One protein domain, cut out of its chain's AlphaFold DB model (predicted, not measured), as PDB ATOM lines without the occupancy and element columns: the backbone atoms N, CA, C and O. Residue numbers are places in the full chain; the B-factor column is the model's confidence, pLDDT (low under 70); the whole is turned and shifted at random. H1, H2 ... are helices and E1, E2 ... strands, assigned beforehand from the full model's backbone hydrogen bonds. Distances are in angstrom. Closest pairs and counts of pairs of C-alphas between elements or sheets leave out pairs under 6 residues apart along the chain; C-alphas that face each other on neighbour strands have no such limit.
ATOM      1  N   MET A 223     123.769 173.841 151.635       89.25
ATOM      2  CA  MET A 223     123.281 174.599 152.790       89.25
ATOM      3  C   MET A 223     124.141 174.353 154.034       89.25
ATOM      4  O   MET A 223     124.703 173.266 154.210       89.25
ATOM      5  N   ARG A 224     124.159 175.324 154.955       87.56
ATOM      6  CA  ARG A 224     124.669 175.110 156.314       87.56
ATOM      7  C   ARG A 224     123.790 174.064 157.007       87.56
ATOM      8  O   ARG A 224     122.574 174.215 157.065       87.56
ATOM      9  N   ARG A 225     124.393 173.016 157.571       86.06
ATOM     10  CA  ARG A 225     123.693 172.021 158.396       86.06
ATOM     11  C   ARG A 225     124.402 171.859 159.734       86.06
ATOM     12  O   ARG A 225     125.600 171.591 159.780       86.06
ATOM     13  N   VAL A 226     123.650 172.002 160.824       86.50
ATOM     14  CA  VAL A 226     124.138 171.807 162.198       86.50
ATOM     15  C   VAL A 226     123.794 170.393 162.675       86.50
ATOM     16  O   VAL A 226     122.685 169.903 162.442       86.50
ATOM     17  N   LEU A 227     124.747 169.738 163.341       85.38
ATOM     18  CA  LEU A 227     124.614 168.427 163.978       85.38
ATOM     19  C   LEU A 227     125.208 168.479 165.394       85.38
ATOM     20  O   LEU A 227     126.310 168.990 165.588       85.38
ATOM     21  N   ALA A 228     124.506 167.926 166.383       85.25
ATOM     22  CA  ALA A 228     125.042 167.786 167.737       85.25
ATOM     23  C   ALA A 228     126.028 166.606 167.798       85.25
ATOM     24  O   ALA A 228     125.658 165.467 167.510       85.25
ATOM     25  N   MET A 229     127.279 166.879 168.177       82.12
ATOM     26  CA  MET A 229     128.327 165.863 168.344       82.12
ATOM     27  C   MET A 229     128.198 165.174 169.704       82.12
ATOM     28  O   MET A 229     128.236 163.948 169.809       82.12
ATOM     29  N   ASP A 230     128.053 165.988 170.743       81.69
ATOM     30  CA  ASP A 230     127.850 165.642 172.145       81.69
ATOM     31  C   ASP A 230     127.231 166.855 172.863       81.69
ATOM     32  O   ASP A 230     127.055 167.910 172.251       81.69
ATOM     33  N   ASP A 231     126.911 166.710 174.150       80.94
ATOM     34  CA  ASP A 231     126.210 167.706 174.980       80.94
ATOM     35  C   ASP A 231     126.931 169.068 175.109       80.94
ATOM     36  O   ASP A 231     126.429 169.961 175.791       80.94
ATOM     37  N   ARG A 232     128.132 169.211 174.528       85.50
ATOM     38  CA  ARG A 232     128.949 170.432 174.547       85.50
ATOM     39  C   ARG A 232     129.486 170.857 173.184       85.50
ATOM     40  O   ARG A 232     130.199 171.854 173.122       85.50
ATOM     41  N   ARG A 233     129.215 170.127 172.096       88.06
ATOM     42  CA  ARG A 233     129.802 170.432 170.781       88.06
ATOM     43  C   ARG A 233     128.813 170.322 169.635       88.06
ATOM     44  O   ARG A 233     128.158 169.296 169.438       88.06
ATOM     45  N   LEU A 234     128.784 171.369 168.817       88.25
ATOM     46  CA  LEU A 234     128.015 171.443 167.579       88.25
ATOM     47  C   LEU A 234     128.972 171.374 166.389       88.25
ATOM     48  O   LEU A 234     129.917 172.154 166.306       88.25
ATOM     49  N   MET A 235     128.715 170.464 165.454       87.94
ATOM     50  CA  MET A 235     129.399 170.416 164.166       87.94
ATOM     51  C   MET A 235     128.522 171.078 163.106       87.94
ATOM     52  O   MET A 235     127.402 170.645 162.837       87.94
ATOM     53  N   VAL A 236     129.053 172.125 162.490       89.25
ATOM     54  CA  VAL A 236     128.458 172.847 161.368       89.25
ATOM     55  C   VAL A 236     129.151 172.381 160.096       89.25
ATOM     56  O   VAL A 236     130.345 172.619 159.946       89.25
ATOM     57  N   LEU A 237     128.429 171.758 159.172       90.06
ATOM     58  CA  LEU A 237     128.946 171.397 157.850       90.06
ATOM     59  C   LEU A 237     128.262 172.203 156.738       90.06
ATOM     60  O   LEU A 237     127.165 172.726 156.932       90.06
ATOM     61  N   GLN A 238     128.898 172.267 155.569       90.88
ATOM     62  CA  GLN A 238     128.226 172.642 154.322       90.88
ATOM     63  C   GLN A 238     127.785 171.363 153.606       90.88
ATOM     64  O   GLN A 238     128.612 170.486 153.363       90.88
ATOM     65  N   ALA A 239     126.488 171.232 153.323       90.94
ATOM     66  CA  ALA A 239     125.872 169.995 152.856       90.94
ATOM     67  C   ALA A 239     125.121 170.193 151.532       90.94
ATOM     68  O   ALA A 239     124.138 170.932 151.471       90.94
ATOM     69  N   GLN A 240     125.559 169.487 150.492       94.50
ATOM     70  CA  GLN A 240     124.805 169.258 149.257       94.50
ATOM     71  C   GLN A 240     123.768 168.136 149.459       94.50
ATOM     72  O   GLN A 240     123.824 167.388 150.442       94.50
ATOM     73  N   ALA A 241     122.847 167.958 148.506       94.56
ATOM     74  CA  ALA A 241     121.753 166.982 148.599       94.56
ATOM     75  C   ALA A 241     122.216 165.548 148.947       94.56
ATOM     76  O   ALA A 241     121.602 164.887 149.784       94.56
ATOM     77  N   VAL A 242     123.340 165.082 148.383       95.50
ATOM     78  CA  VAL A 242     123.889 163.734 148.653       95.50
ATOM     79  C   VAL A 242     124.429 163.582 150.078       95.50
ATOM     80  O   VAL A 242     124.270 162.533 150.700       95.50
ATOM     81  N   GLN A 243     124.988 164.648 150.646       94.81
ATOM     82  CA  GLN A 243     125.481 164.663 152.023       94.81
ATOM     83  C   GLN A 243     124.304 164.712 153.016       94.81
ATOM     84  O   GLN A 243     124.339 164.020 154.033       94.81
ATOM     85  N   LEU A 244     123.216 165.423 152.684       93.44
ATOM     86  CA  LEU A 244     121.954 165.382 153.438       93.44
ATOM     87  C   LEU A 244     121.315 163.980 153.415       93.44
ATOM     88  O   LEU A 244     120.953 163.460 154.473       93.44
ATOM     89  N   ALA A 245     121.237 163.332 152.247       94.50
ATOM     90  CA  ALA A 245     120.712 161.970 152.099       94.50
ATOM     91  C   ALA A 245     121.500 160.949 152.944       94.50
ATOM     92  O   ALA A 245     120.918 160.162 153.697       94.50
ATOM     93  N   VAL A 246     122.835 161.022 152.904       94.25
ATOM     94  CA  VAL A 246     123.734 160.182 153.715       94.25
ATOM     95  C   VAL A 246     123.566 160.429 155.218       94.25
ATOM     96  O   VAL A 246     123.504 159.472 155.994       94.25
ATOM     97  N   LEU A 247     123.442 161.688 155.650       91.69
ATOM     98  CA  LEU A 247     123.196 162.020 157.058       91.69
ATOM     99  C   LEU A 247     121.844 161.489 157.556       91.69
ATOM    100  O   LEU A 247     121.743 161.070 158.709       91.69
ATOM    101  N   ARG A 248     120.832 161.431 156.682       90.50
ATOM    102  CA  ARG A 248     119.531 160.794 156.947       90.50
ATOM    103  C   ARG A 248     119.552 159.261 156.875       90.50
ATOM    104  O   ARG A 248     118.572 158.637 157.269       90.50
ATOM    105  N   SER A 249     120.643 158.650 156.399       92.69
ATOM    106  CA  SER A 249     120.723 157.223 156.025       92.69
ATOM    107  C   SER A 249     119.697 156.797 154.957       92.69
ATOM    108  O   SER A 249     119.282 155.638 154.913       92.69
ATOM    109  N   ASP A 250     119.294 157.727 154.088       93.69
ATOM    110  CA  ASP A 250     118.311 157.510 153.023       93.69
ATOM    111  C   ASP A 250     118.992 156.920 151.777       93.69
ATOM    112  O   ASP A 250     119.439 157.636 150.879       93.69
ATOM    113  N   LEU A 251     119.128 155.590 151.752       93.38
ATOM    114  CA  LEU A 251     119.820 154.881 150.669       93.38
ATOM    115  C   LEU A 251     119.131 155.054 149.309       93.38
ATOM    116  O   LEU A 251     119.824 155.165 148.304       93.38
ATOM    117  N   VAL A 252     117.797 155.136 149.274       95.25
ATOM    118  CA  VAL A 252     117.040 155.309 148.022       95.25
ATOM    119  C   VAL A 252     117.313 156.693 147.434       95.25
ATOM    120  O   VAL A 252     117.565 156.817 146.237       95.25
ATOM    121  N   MET A 253     117.357 157.730 148.277       95.19
ATOM    122  CA  MET A 253     117.752 159.068 147.843       95.19
ATOM    123  C   MET A 253     119.220 159.125 147.399       95.19
ATOM    124  O   MET A 253     119.513 159.784 146.405       95.19
ATOM    125  N   VAL A 254     120.141 158.418 148.066       95.25
ATOM    126  CA  VAL A 254     121.539 158.316 147.602       95.25
ATOM    127  C   VAL A 254     121.615 157.640 146.228       95.25
ATOM    128  O   VAL A 254     122.253 158.187 145.335       95.25
ATOM    129  N   GLU A 255     120.933 156.513 146.016       95.06
ATOM    130  CA  GLU A 255     120.887 155.824 144.716       95.06
ATOM    131  C   GLU A 255     120.293 156.708 143.606       95.06
ATOM    132  O   GLU A 255     120.835 156.745 142.501       95.06
ATOM    133  N   GLN A 256     119.234 157.475 143.894       94.38
ATOM    134  CA  GLN A 256     118.694 158.461 142.949       94.38
ATOM    135  C   GLN A 256     119.698 159.575 142.636       94.38
ATOM    136  O   GLN A 256     119.867 159.925 141.475       94.38
ATOM    137  N   LEU A 257     120.387 160.127 143.637       95.31
ATOM    138  CA  LEU A 257     121.355 161.209 143.424       95.31
ATOM    139  C   LEU A 257     122.563 160.731 142.601       95.31
ATOM    140  O   LEU A 257     122.968 161.421 141.667       95.31
ATOM    141  N   LEU A 258     123.069 159.520 142.861       94.06
ATOM    142  CA  LEU A 258     124.111 158.882 142.044       94.06
ATOM    143  C   LEU A 258     123.658 158.640 140.590       94.06
ATOM    144  O   LEU A 258     124.478 158.707 139.681       94.06
ATOM    145  N   PHE A 259     122.365 158.385 140.355       94.94
ATOM    146  CA  PHE A 259     121.792 158.237 139.010       94.94
ATOM    147  C   PHE A 259     121.731 159.563 138.219       94.94
ATOM    148  O   PHE A 259     121.717 159.529 136.991       94.94
ATOM    149  N   PHE A 260     121.758 160.722 138.888       95.12
ATOM    150  CA  PHE A 260     121.914 162.044 138.258       95.12
ATOM    151  C   PHE A 260     123.390 162.503 138.191       95.12
ATOM    152  O   PHE A 260     123.672 163.698 138.259       95.12
ATOM    153  N   ASP A 261     124.337 161.561 138.089       94.06
ATOM    154  CA  ASP A 261     125.791 161.790 137.979       94.06
ATOM    155  C   ASP A 261     126.432 162.599 139.138       94.06
ATOM    156  O   ASP A 261     127.560 163.091 139.033       94.06
ATOM    157  N   ILE A 262     125.756 162.716 140.289       93.44
ATOM    158  CA  ILE A 262     126.282 163.417 141.471       93.44
ATOM    159  C   ILE A 262     127.353 162.538 142.128       93.44
ATOM    160  O   ILE A 262     127.045 161.495 142.701       93.44
ATOM    161  N   SER A 263     128.622 162.946 142.044       91.00
ATOM    162  CA  SER A 263     129.753 162.080 142.408       91.00
ATOM    163  C   SER A 263     129.758 161.630 143.887       91.00
ATOM    164  O   SER A 263     129.630 162.463 144.788       91.00
ATOM    165  N   PRO A 264     130.010 160.335 144.182       87.75
ATOM    166  CA  PRO A 264     130.180 159.845 145.553       87.75
ATOM    167  C   PRO A 264     131.453 160.372 146.239       87.75
ATOM    168  O   PRO A 264     131.556 160.318 147.465       87.75
ATOM    169  N   ASP A 265     132.414 160.895 145.469       89.56
ATOM    170  CA  ASP A 265     133.688 161.422 145.972       89.56
ATOM    171  C   ASP A 265     133.572 162.863 146.512       89.56
ATOM    172  O   ASP A 265     134.561 163.444 146.961       89.56
ATOM    173  N   LEU A 266     132.367 163.451 146.500       89.88
ATOM    174  CA  LEU A 266     132.084 164.797 147.010       89.88
ATOM    175  C   LEU A 266     132.342 164.906 148.522       89.88
ATOM    176  O   LEU A 266     131.500 164.566 149.362       89.88
ATOM    177  N   THR A 267     133.512 165.440 148.874       92.38
ATOM    178  CA  THR A 267     133.879 165.781 150.253       92.38
ATOM    179  C   THR A 267     133.288 167.117 150.687       92.38
ATOM    180  O   THR A 267     133.346 168.081 149.926       92.38
ATOM    181  N   CYS A 268     132.841 167.219 151.938       91.38
ATOM    182  CA  CYS A 268     132.516 168.501 152.564       91.38
ATOM    183  C   CYS A 268     133.597 168.965 153.559       91.38
ATOM    184  O   CYS A 268     134.532 168.231 153.905       91.38
ATOM    185  N   SER A 269     133.459 170.204 154.031       92.38
ATOM    186  CA  SER A 269     134.129 170.709 155.230       92.38
ATOM    187  C   SER A 269     133.130 170.842 156.379       92.38
ATOM    188  O   SER A 269     131.918 170.963 156.168       92.38
ATOM    189  N   ALA A 270     133.645 170.810 157.606       91.06
ATOM    190  CA  ALA A 270     132.886 171.079 158.813       91.06
ATOM    191  C   ALA A 270     133.714 171.874 159.831       91.06
ATOM    192  O   ALA A 270     134.943 171.854 159.818       91.06
ATOM    193  N   ARG A 271     133.022 172.574 160.726       91.81
ATOM    194  CA  ARG A 271     133.575 173.354 161.835       91.81
ATOM    195  C   ARG A 271     132.911 172.914 163.129       91.81
ATOM    196  O   ARG A 271     131.684 172.834 163.179       91.81
ATOM    197  N   VAL A 272     133.701 172.630 164.155       90.38
ATOM    198  CA  VAL A 272     133.209 172.240 165.482       90.38
ATOM    199  C   VAL A 272     133.273 173.449 166.413       90.38
ATOM    200  O   VAL A 272     134.305 174.105 166.495       90.38
ATOM    201  N   PHE A 273     132.182 173.730 167.117       89.38
ATOM    202  CA  PHE A 273     132.037 174.835 168.071       89.38
ATOM    203  C   PHE A 273     131.617 174.300 169.445       89.38
ATOM    204  O   PHE A 273     131.028 173.217 169.521       89.38
ATOM    205  N   ASP A 274     131.875 175.055 170.515       89.31
ATOM    206  CA  ASP A 274     131.266 174.789 171.824       89.31
ATOM    207  C   ASP A 274     129.768 175.137 171.757       89.31
ATOM    208  O   ASP A 274     129.387 176.178 171.219       89.31
ATOM    209  N   SER A 275     128.892 174.279 172.282       78.94
ATOM    210  CA  SER A 275     127.444 174.530 172.273       78.94
ATOM    211  C   SER A 275     127.003 175.620 173.259       78.94
ATOM    212  O   SER A 275     125.838 176.012 173.237       78.94
ATOM    213  N   GLY A 276     127.898 176.086 174.137       73.31
ATOM    214  CA  GLY A 276     127.718 177.268 174.985       73.31
ATOM    215  C   GLY A 276     128.419 178.532 174.467       73.31
ATOM    216  O   GLY A 276     128.484 179.516 175.205       73.31
ATOM    217  N   GLY A 277     128.987 178.506 173.256       61.19
ATOM    218  CA  GLY A 277     129.689 179.639 172.649       61.19
ATOM    219  C   GLY A 277     128.764 180.750 172.137       61.19
ATOM    220  O   GLY A 277     127.618 180.504 171.761       61.19
ATOM    221  N   ASP A 278     129.286 181.978 172.092       62.22
ATOM    222  CA  ASP A 278     128.653 183.096 171.375       62.22
ATOM    223  C   ASP A 278     128.884 182.957 169.854       62.22
ATOM    224  O   ASP A 278     129.800 182.258 169.416       62.22
ATOM    225  N   ALA A 279     128.071 183.625 169.034       55.91
ATOM    226  CA  ALA A 279     128.035 183.427 167.580       55.91
ATOM    227  C   ALA A 279     129.346 183.796 166.850       55.91
ATOM    228  O   ALA A 279     129.603 183.277 165.764       55.91
ATOM    229  N   ASP A 280     130.176 184.649 167.461       65.38
ATOM    230  CA  ASP A 280     131.477 185.098 166.943       65.38
ATOM    231  C   ASP A 280     132.671 184.236 167.432       65.38
ATOM    232  O   ASP A 280     133.829 184.608 167.245       65.38
ATOM    233  N   GLN A 281     132.428 183.094 168.091       76.19
ATOM    234  CA  GLN A 281     133.495 182.227 168.605       76.19
ATOM    235  C   GLN A 281     134.254 181.505 167.471       76.19
ATOM    236  O   GLN A 281     133.649 180.913 166.575       76.19
ATOM    237  N   GLU A 282     135.592 181.506 167.526       84.19
ATOM    238  CA  GLU A 282     136.426 180.730 166.594       84.19
ATOM    239  C   GLU A 282     136.142 179.215 166.716       84.19
ATOM    240  O   GLU A 282     135.917 178.719 167.826       84.19
ATOM    241  N   PRO A 283     136.155 178.452 165.605       87.69
ATOM    242  CA  PRO A 283     135.903 177.017 165.649       87.69
ATOM    243  C   PRO A 283     137.010 176.283 166.419       87.69
ATOM    244  O   PRO A 283     138.196 176.457 166.147       87.69
ATOM    245  N   LEU A 284     136.606 175.402 167.338       90.31
ATOM    246  CA  LEU A 284     137.492 174.522 168.108       90.31
ATOM    247  C   LEU A 284     138.296 173.583 167.200       90.31
ATOM    248  O   LEU A 284     139.447 173.258 167.488       90.31
ATOM    249  N   GLU A 285     137.663 173.111 166.124       92.50
ATOM    250  CA  GLU A 285     138.240 172.185 165.152       92.50
ATOM    251  C   GLU A 285     137.713 172.528 163.745       92.50
ATOM    252  O   GLU A 285     136.500 172.647 163.551       92.50
ATOM    253  N   GLU A 286     138.595 172.639 162.746       93.50
ATOM    254  CA  GLU A 286     138.210 172.663 161.327       93.50
ATOM    255  C   GLU A 286     138.505 171.304 160.686       93.50
ATOM    256  O   GLU A 286     139.641 170.830 160.685       93.50
ATOM    257  N   TRP A 287     137.474 170.659 160.143       93.56
ATOM    258  CA  TRP A 287     137.556 169.358 159.484       93.56
ATOM    259  C   TRP A 287     137.366 169.549 157.972       93.56
ATOM    260  O   TRP A 287     136.406 170.180 157.529       93.56
ATOM    261  N   THR A 288     138.259 168.994 157.155       93.88
ATOM    262  CA  THR A 288     138.209 169.093 155.685       93.88
ATOM    263  C   THR A 288     138.378 167.717 155.040       93.88
ATOM    264  O   THR A 288     138.896 166.792 155.663       93.88
ATOM    265  N   GLY A 289     137.899 167.552 153.802       92.38
ATOM    266  CA  GLY A 289     137.978 166.269 153.092       92.38
ATOM    267  C   GLY A 289     137.003 165.198 153.604       92.38
ATOM    268  O   GLY A 289     137.237 164.007 153.402       92.38
ATOM    269  N   LEU A 290     135.904 165.593 154.261       93.56
ATOM    270  CA  LEU A 290     134.912 164.664 154.808       93.56
ATOM    271  C   LEU A 290     134.090 164.023 153.683       93.56
ATOM    272  O   LEU A 290     133.076 164.562 153.246       93.56
ATOM    273  N   SER A 291     134.541 162.866 153.200       94.94
ATOM    274  CA  SER A 291     133.796 162.045 152.235       94.94
ATOM    275  C   SER A 291     132.516 161.454 152.836       94.94
ATOM    276  O   SER A 291     132.371 161.349 154.059       94.94
ATOM    277  N   LEU A 292     131.609 160.977 151.978       93.31
ATOM    278  CA  LEU A 292     130.331 160.378 152.386       93.31
ATOM    279  C   LEU A 292     130.487 159.252 153.428       93.31
ATOM    280  O   LEU A 292     129.673 159.145 154.341       93.31
ATOM    281  N   LEU A 293     131.563 158.457 153.367       92.12
ATOM    282  CA  LEU A 293     131.841 157.412 154.363       92.12
ATOM    283  C   LEU A 293     132.072 157.972 155.777       92.12
ATOM    284  O   LEU A 293     131.609 157.371 156.746       92.12
ATOM    285  N   HIS A 294     132.718 159.136 155.911       93.75
ATOM    286  CA  HIS A 294     132.848 159.813 157.205       93.75
ATOM    287  C   HIS A 294     131.469 160.227 157.730       93.75
ATOM    288  O   HIS A 294     131.156 159.985 158.895       93.75
ATOM    289  N   LEU A 295     130.607 160.767 156.861       92.31
ATOM    290  CA  LEU A 295     129.244 161.164 157.224       92.31
ATOM    291  C   LEU A 295     128.362 159.967 157.632       92.31
ATOM    292  O   LEU A 295     127.584 160.110 158.571       92.31
ATOM    293  N   VAL A 296     128.525 158.780 157.024       90.88
ATOM    294  CA  VAL A 296     127.850 157.531 157.457       90.88
ATOM    295  C   VAL A 296     128.281 157.099 158.865       90.88
ATOM    296  O   VAL A 296     127.454 156.644 159.658       90.88
ATOM    297  N   VAL A 297     129.573 157.210 159.197       89.88
ATOM    298  CA  VAL A 297     130.066 156.878 160.547       89.88
ATOM    299  C   VAL A 297     129.547 157.892 161.570       89.88
ATOM    300  O   VAL A 297     129.067 157.504 162.640       89.88
ATOM    301  N   LEU A 298     129.588 159.179 161.226       86.62
ATOM    302  CA  LEU A 298     129.142 160.271 162.086       86.62
ATOM    303  C   LEU A 298     127.630 160.205 162.354       86.62
ATOM    304  O   LEU A 298     127.242 160.191 163.523       86.62
ATOM    305  N   SER A 299     126.785 160.052 161.324       84.00
ATOM    306  CA  SER A 299     125.319 159.997 161.467       84.00
ATOM    307  C   SER A 299     124.857 158.861 162.382       84.00
ATOM    308  O   SER A 299     124.066 159.085 163.301       84.00
ATOM    309  N   ARG A 300     125.431 157.661 162.225       79.06
ATOM    310  CA  ARG A 300     125.204 156.522 163.130       79.06
ATOM    311  C   ARG A 300     125.626 156.833 164.567       79.06
ATOM    312  O   ARG A 300     124.932 156.438 165.504       79.06
ATOM    313  N   SER A 301     126.728 157.563 164.751       70.69
ATOM    314  CA  SER A 301     127.218 157.956 166.078       70.69
ATOM    315  C   SER A 301     126.332 158.996 166.778       70.69
ATOM    316  O   SER A 301     126.338 159.040 168.008       70.69
ATOM    317  N   PHE A 302     125.563 159.798 166.031       68.12
ATOM    318  CA  PHE A 302     124.591 160.754 166.578       68.12
ATOM    319  C   PHE A 302     123.246 160.077 166.862       68.12
ATOM    320  O   PHE A 302     122.702 160.217 167.957       68.12
ATOM    321  N   ALA A 303     122.748 159.254 165.931       63.25
ATOM    322  CA  ALA A 303     121.516 158.482 166.112       63.25
ATOM    323  C   ALA A 303     121.578 157.571 167.356       63.25
ATOM    324  O   ALA A 303     120.626 157.507 168.132       63.25
ATOM    325  N   ALA A 304     122.731 156.938 167.609       59.31
ATOM    326  CA  ALA A 304     122.962 156.108 168.795       59.31
ATOM    327  C   ALA A 304     123.042 156.887 170.131       59.31
ATOM    328  O   ALA A 304     123.008 156.261 171.193       59.31
ATOM    329  N   ARG A 305     123.155 158.225 170.097       56.03
ATOM    330  CA  ARG A 305     123.087 159.111 171.278       56.03
ATOM    331  C   ARG A 305     121.682 159.674 171.473       56.03
ATOM    332  O   ARG A 305     121.177 159.644 172.588       56.03
ATOM    333  N   LEU A 306     121.025 160.102 170.392       50.91
ATOM    334  CA  LEU A 306     119.626 160.547 170.420       50.91
ATOM    335  C   LEU A 306     118.687 159.431 170.904       50.91
ATOM    336  O   LEU A 306     117.827 159.677 171.741       50.91
ATOM    337  N   GLY A 307     118.933 158.178 170.501       40.62
ATOM    338  CA  GLY A 307     118.259 156.985 171.039       40.62
ATOM    339  C   GLY A 307     118.623 156.604 172.486       40.62
ATOM    340  O   GLY A 307     118.455 155.446 172.864       40.62
ATOM    341  N   ARG A 308     119.181 157.531 173.279       33.72
ATOM    342  CA  ARG A 308     119.481 157.378 174.716       33.72
ATOM    343  C   ARG A 308     118.968 158.538 175.582       33.72
ATOM    344  O   ARG A 308     119.315 158.601 176.760       33.72
ATOM    345  N   LEU A 309     118.138 159.420 175.027       27.45
ATOM    346  CA  LEU A 309     117.296 160.320 175.816       27.45
ATOM    347  C   LEU A 309     115.970 159.600 176.161       27.45
ATOM    348  O   LEU A 309     115.493 158.831 175.322       27.45
ATOM    349  N   PRO A 310     115.436 159.769 177.387       31.20
ATOM    350  CA  PRO A 310     114.219 159.097 177.856       31.20
ATOM    351  C   PRO A 310     112.918 159.749 177.357       31.20
ATOM    352  O   PRO A 310     112.925 160.979 177.123       31.20
TER     353      PRO A 310
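This is residues 223 to 310 of the 310 residues of the protein "Hypothetical protein" of Symbiodinium microadriaticum (UniProt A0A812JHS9). A strongly twisted sheet of four strands has a short helix, H1, over one face; H2 folds back beside H1 beyond the sheet, and the longest helix, H3, packs on H1 at a steep angle and only grazes the sheet. The printed part has 88 residues, with three named helices and four named strands in the order E1 E2 H1 H2 E3 E4 H3. The sheet's order is E1 E2 E3 E4, all antiparallel, and the class is mixed, helices and strands. The whole is compact, with a radius of gyration of the C-alphas of 13.8 A, and flat in outline, spanning 41 by 32 by 17 A.

E1, residues 223 to 230, and E2, residues 233 to 239, form an antiparallel hairpin at 153 degrees, with N 225 and O 237 2.9 A apart, within hydrogen-bond range. H1, residues 241 to 247, is on the sheet at a height of 9.0 A, over E2, and runs along the strands at 14 degrees to E2 on the local plane. H2, residues 251 to 259, is not on the sheet. H1 and H2 form a helical hairpin and touch at a shallow tilt of 28 degrees, opposite ways; their closest C-alphas, of Ala 245 and Val 254, are 5.9 A apart. E3, residues 268 to 274, is antiparallel to E2 at 157 degrees, with N 236 and O 271 at 2.8 A. E3 and E4, residues 285 to 290, form an antiparallel hairpin at 160 degrees, with N 270 and O 287 at 2.8 A. H3, residues 292 to 306, touches H1 at a steep tilt of 47 degrees, the same way; the closest C-alphas, of Leu 247 and Ser 299, are 5.3 A apart. H3 only grazes the sheet, and its closest C-alpha pair with E1, Met 229 and Phe 302, is at 6.6 A. H2 and H3 are apart. Every O i to N i+4 pair is within hydrogen-bond range in H1 and H2, and 10 of 11 are in H3.

E1 begins at C-alpha 223, (123.281, 174.599, 152.790), and is 21.8 A long. E2 measures 18.4 A, H1 9.9 A and H2 12.3 A. E3 begins at C-alpha 268, (132.516, 168.501, 152.564), and measures 20.3 A; E4 measures 13.2 A. H3, 21.0 A long, ends at C-alpha 306, (119.626, 160.547, 170.420).

The two C-alphas farthest apart, of Asp 261 and Pro 310, are 41.6 A apart. The printed part has no cut and ends at residue 310, the chain's last. No link is long; those from H2 to E3, 8 residues, and E3 to E4, 10 residues, are short but not tight. The mean pLDDT of the printed part is 84.3, and residues 277 to 280 and 302 to 310 are under 70.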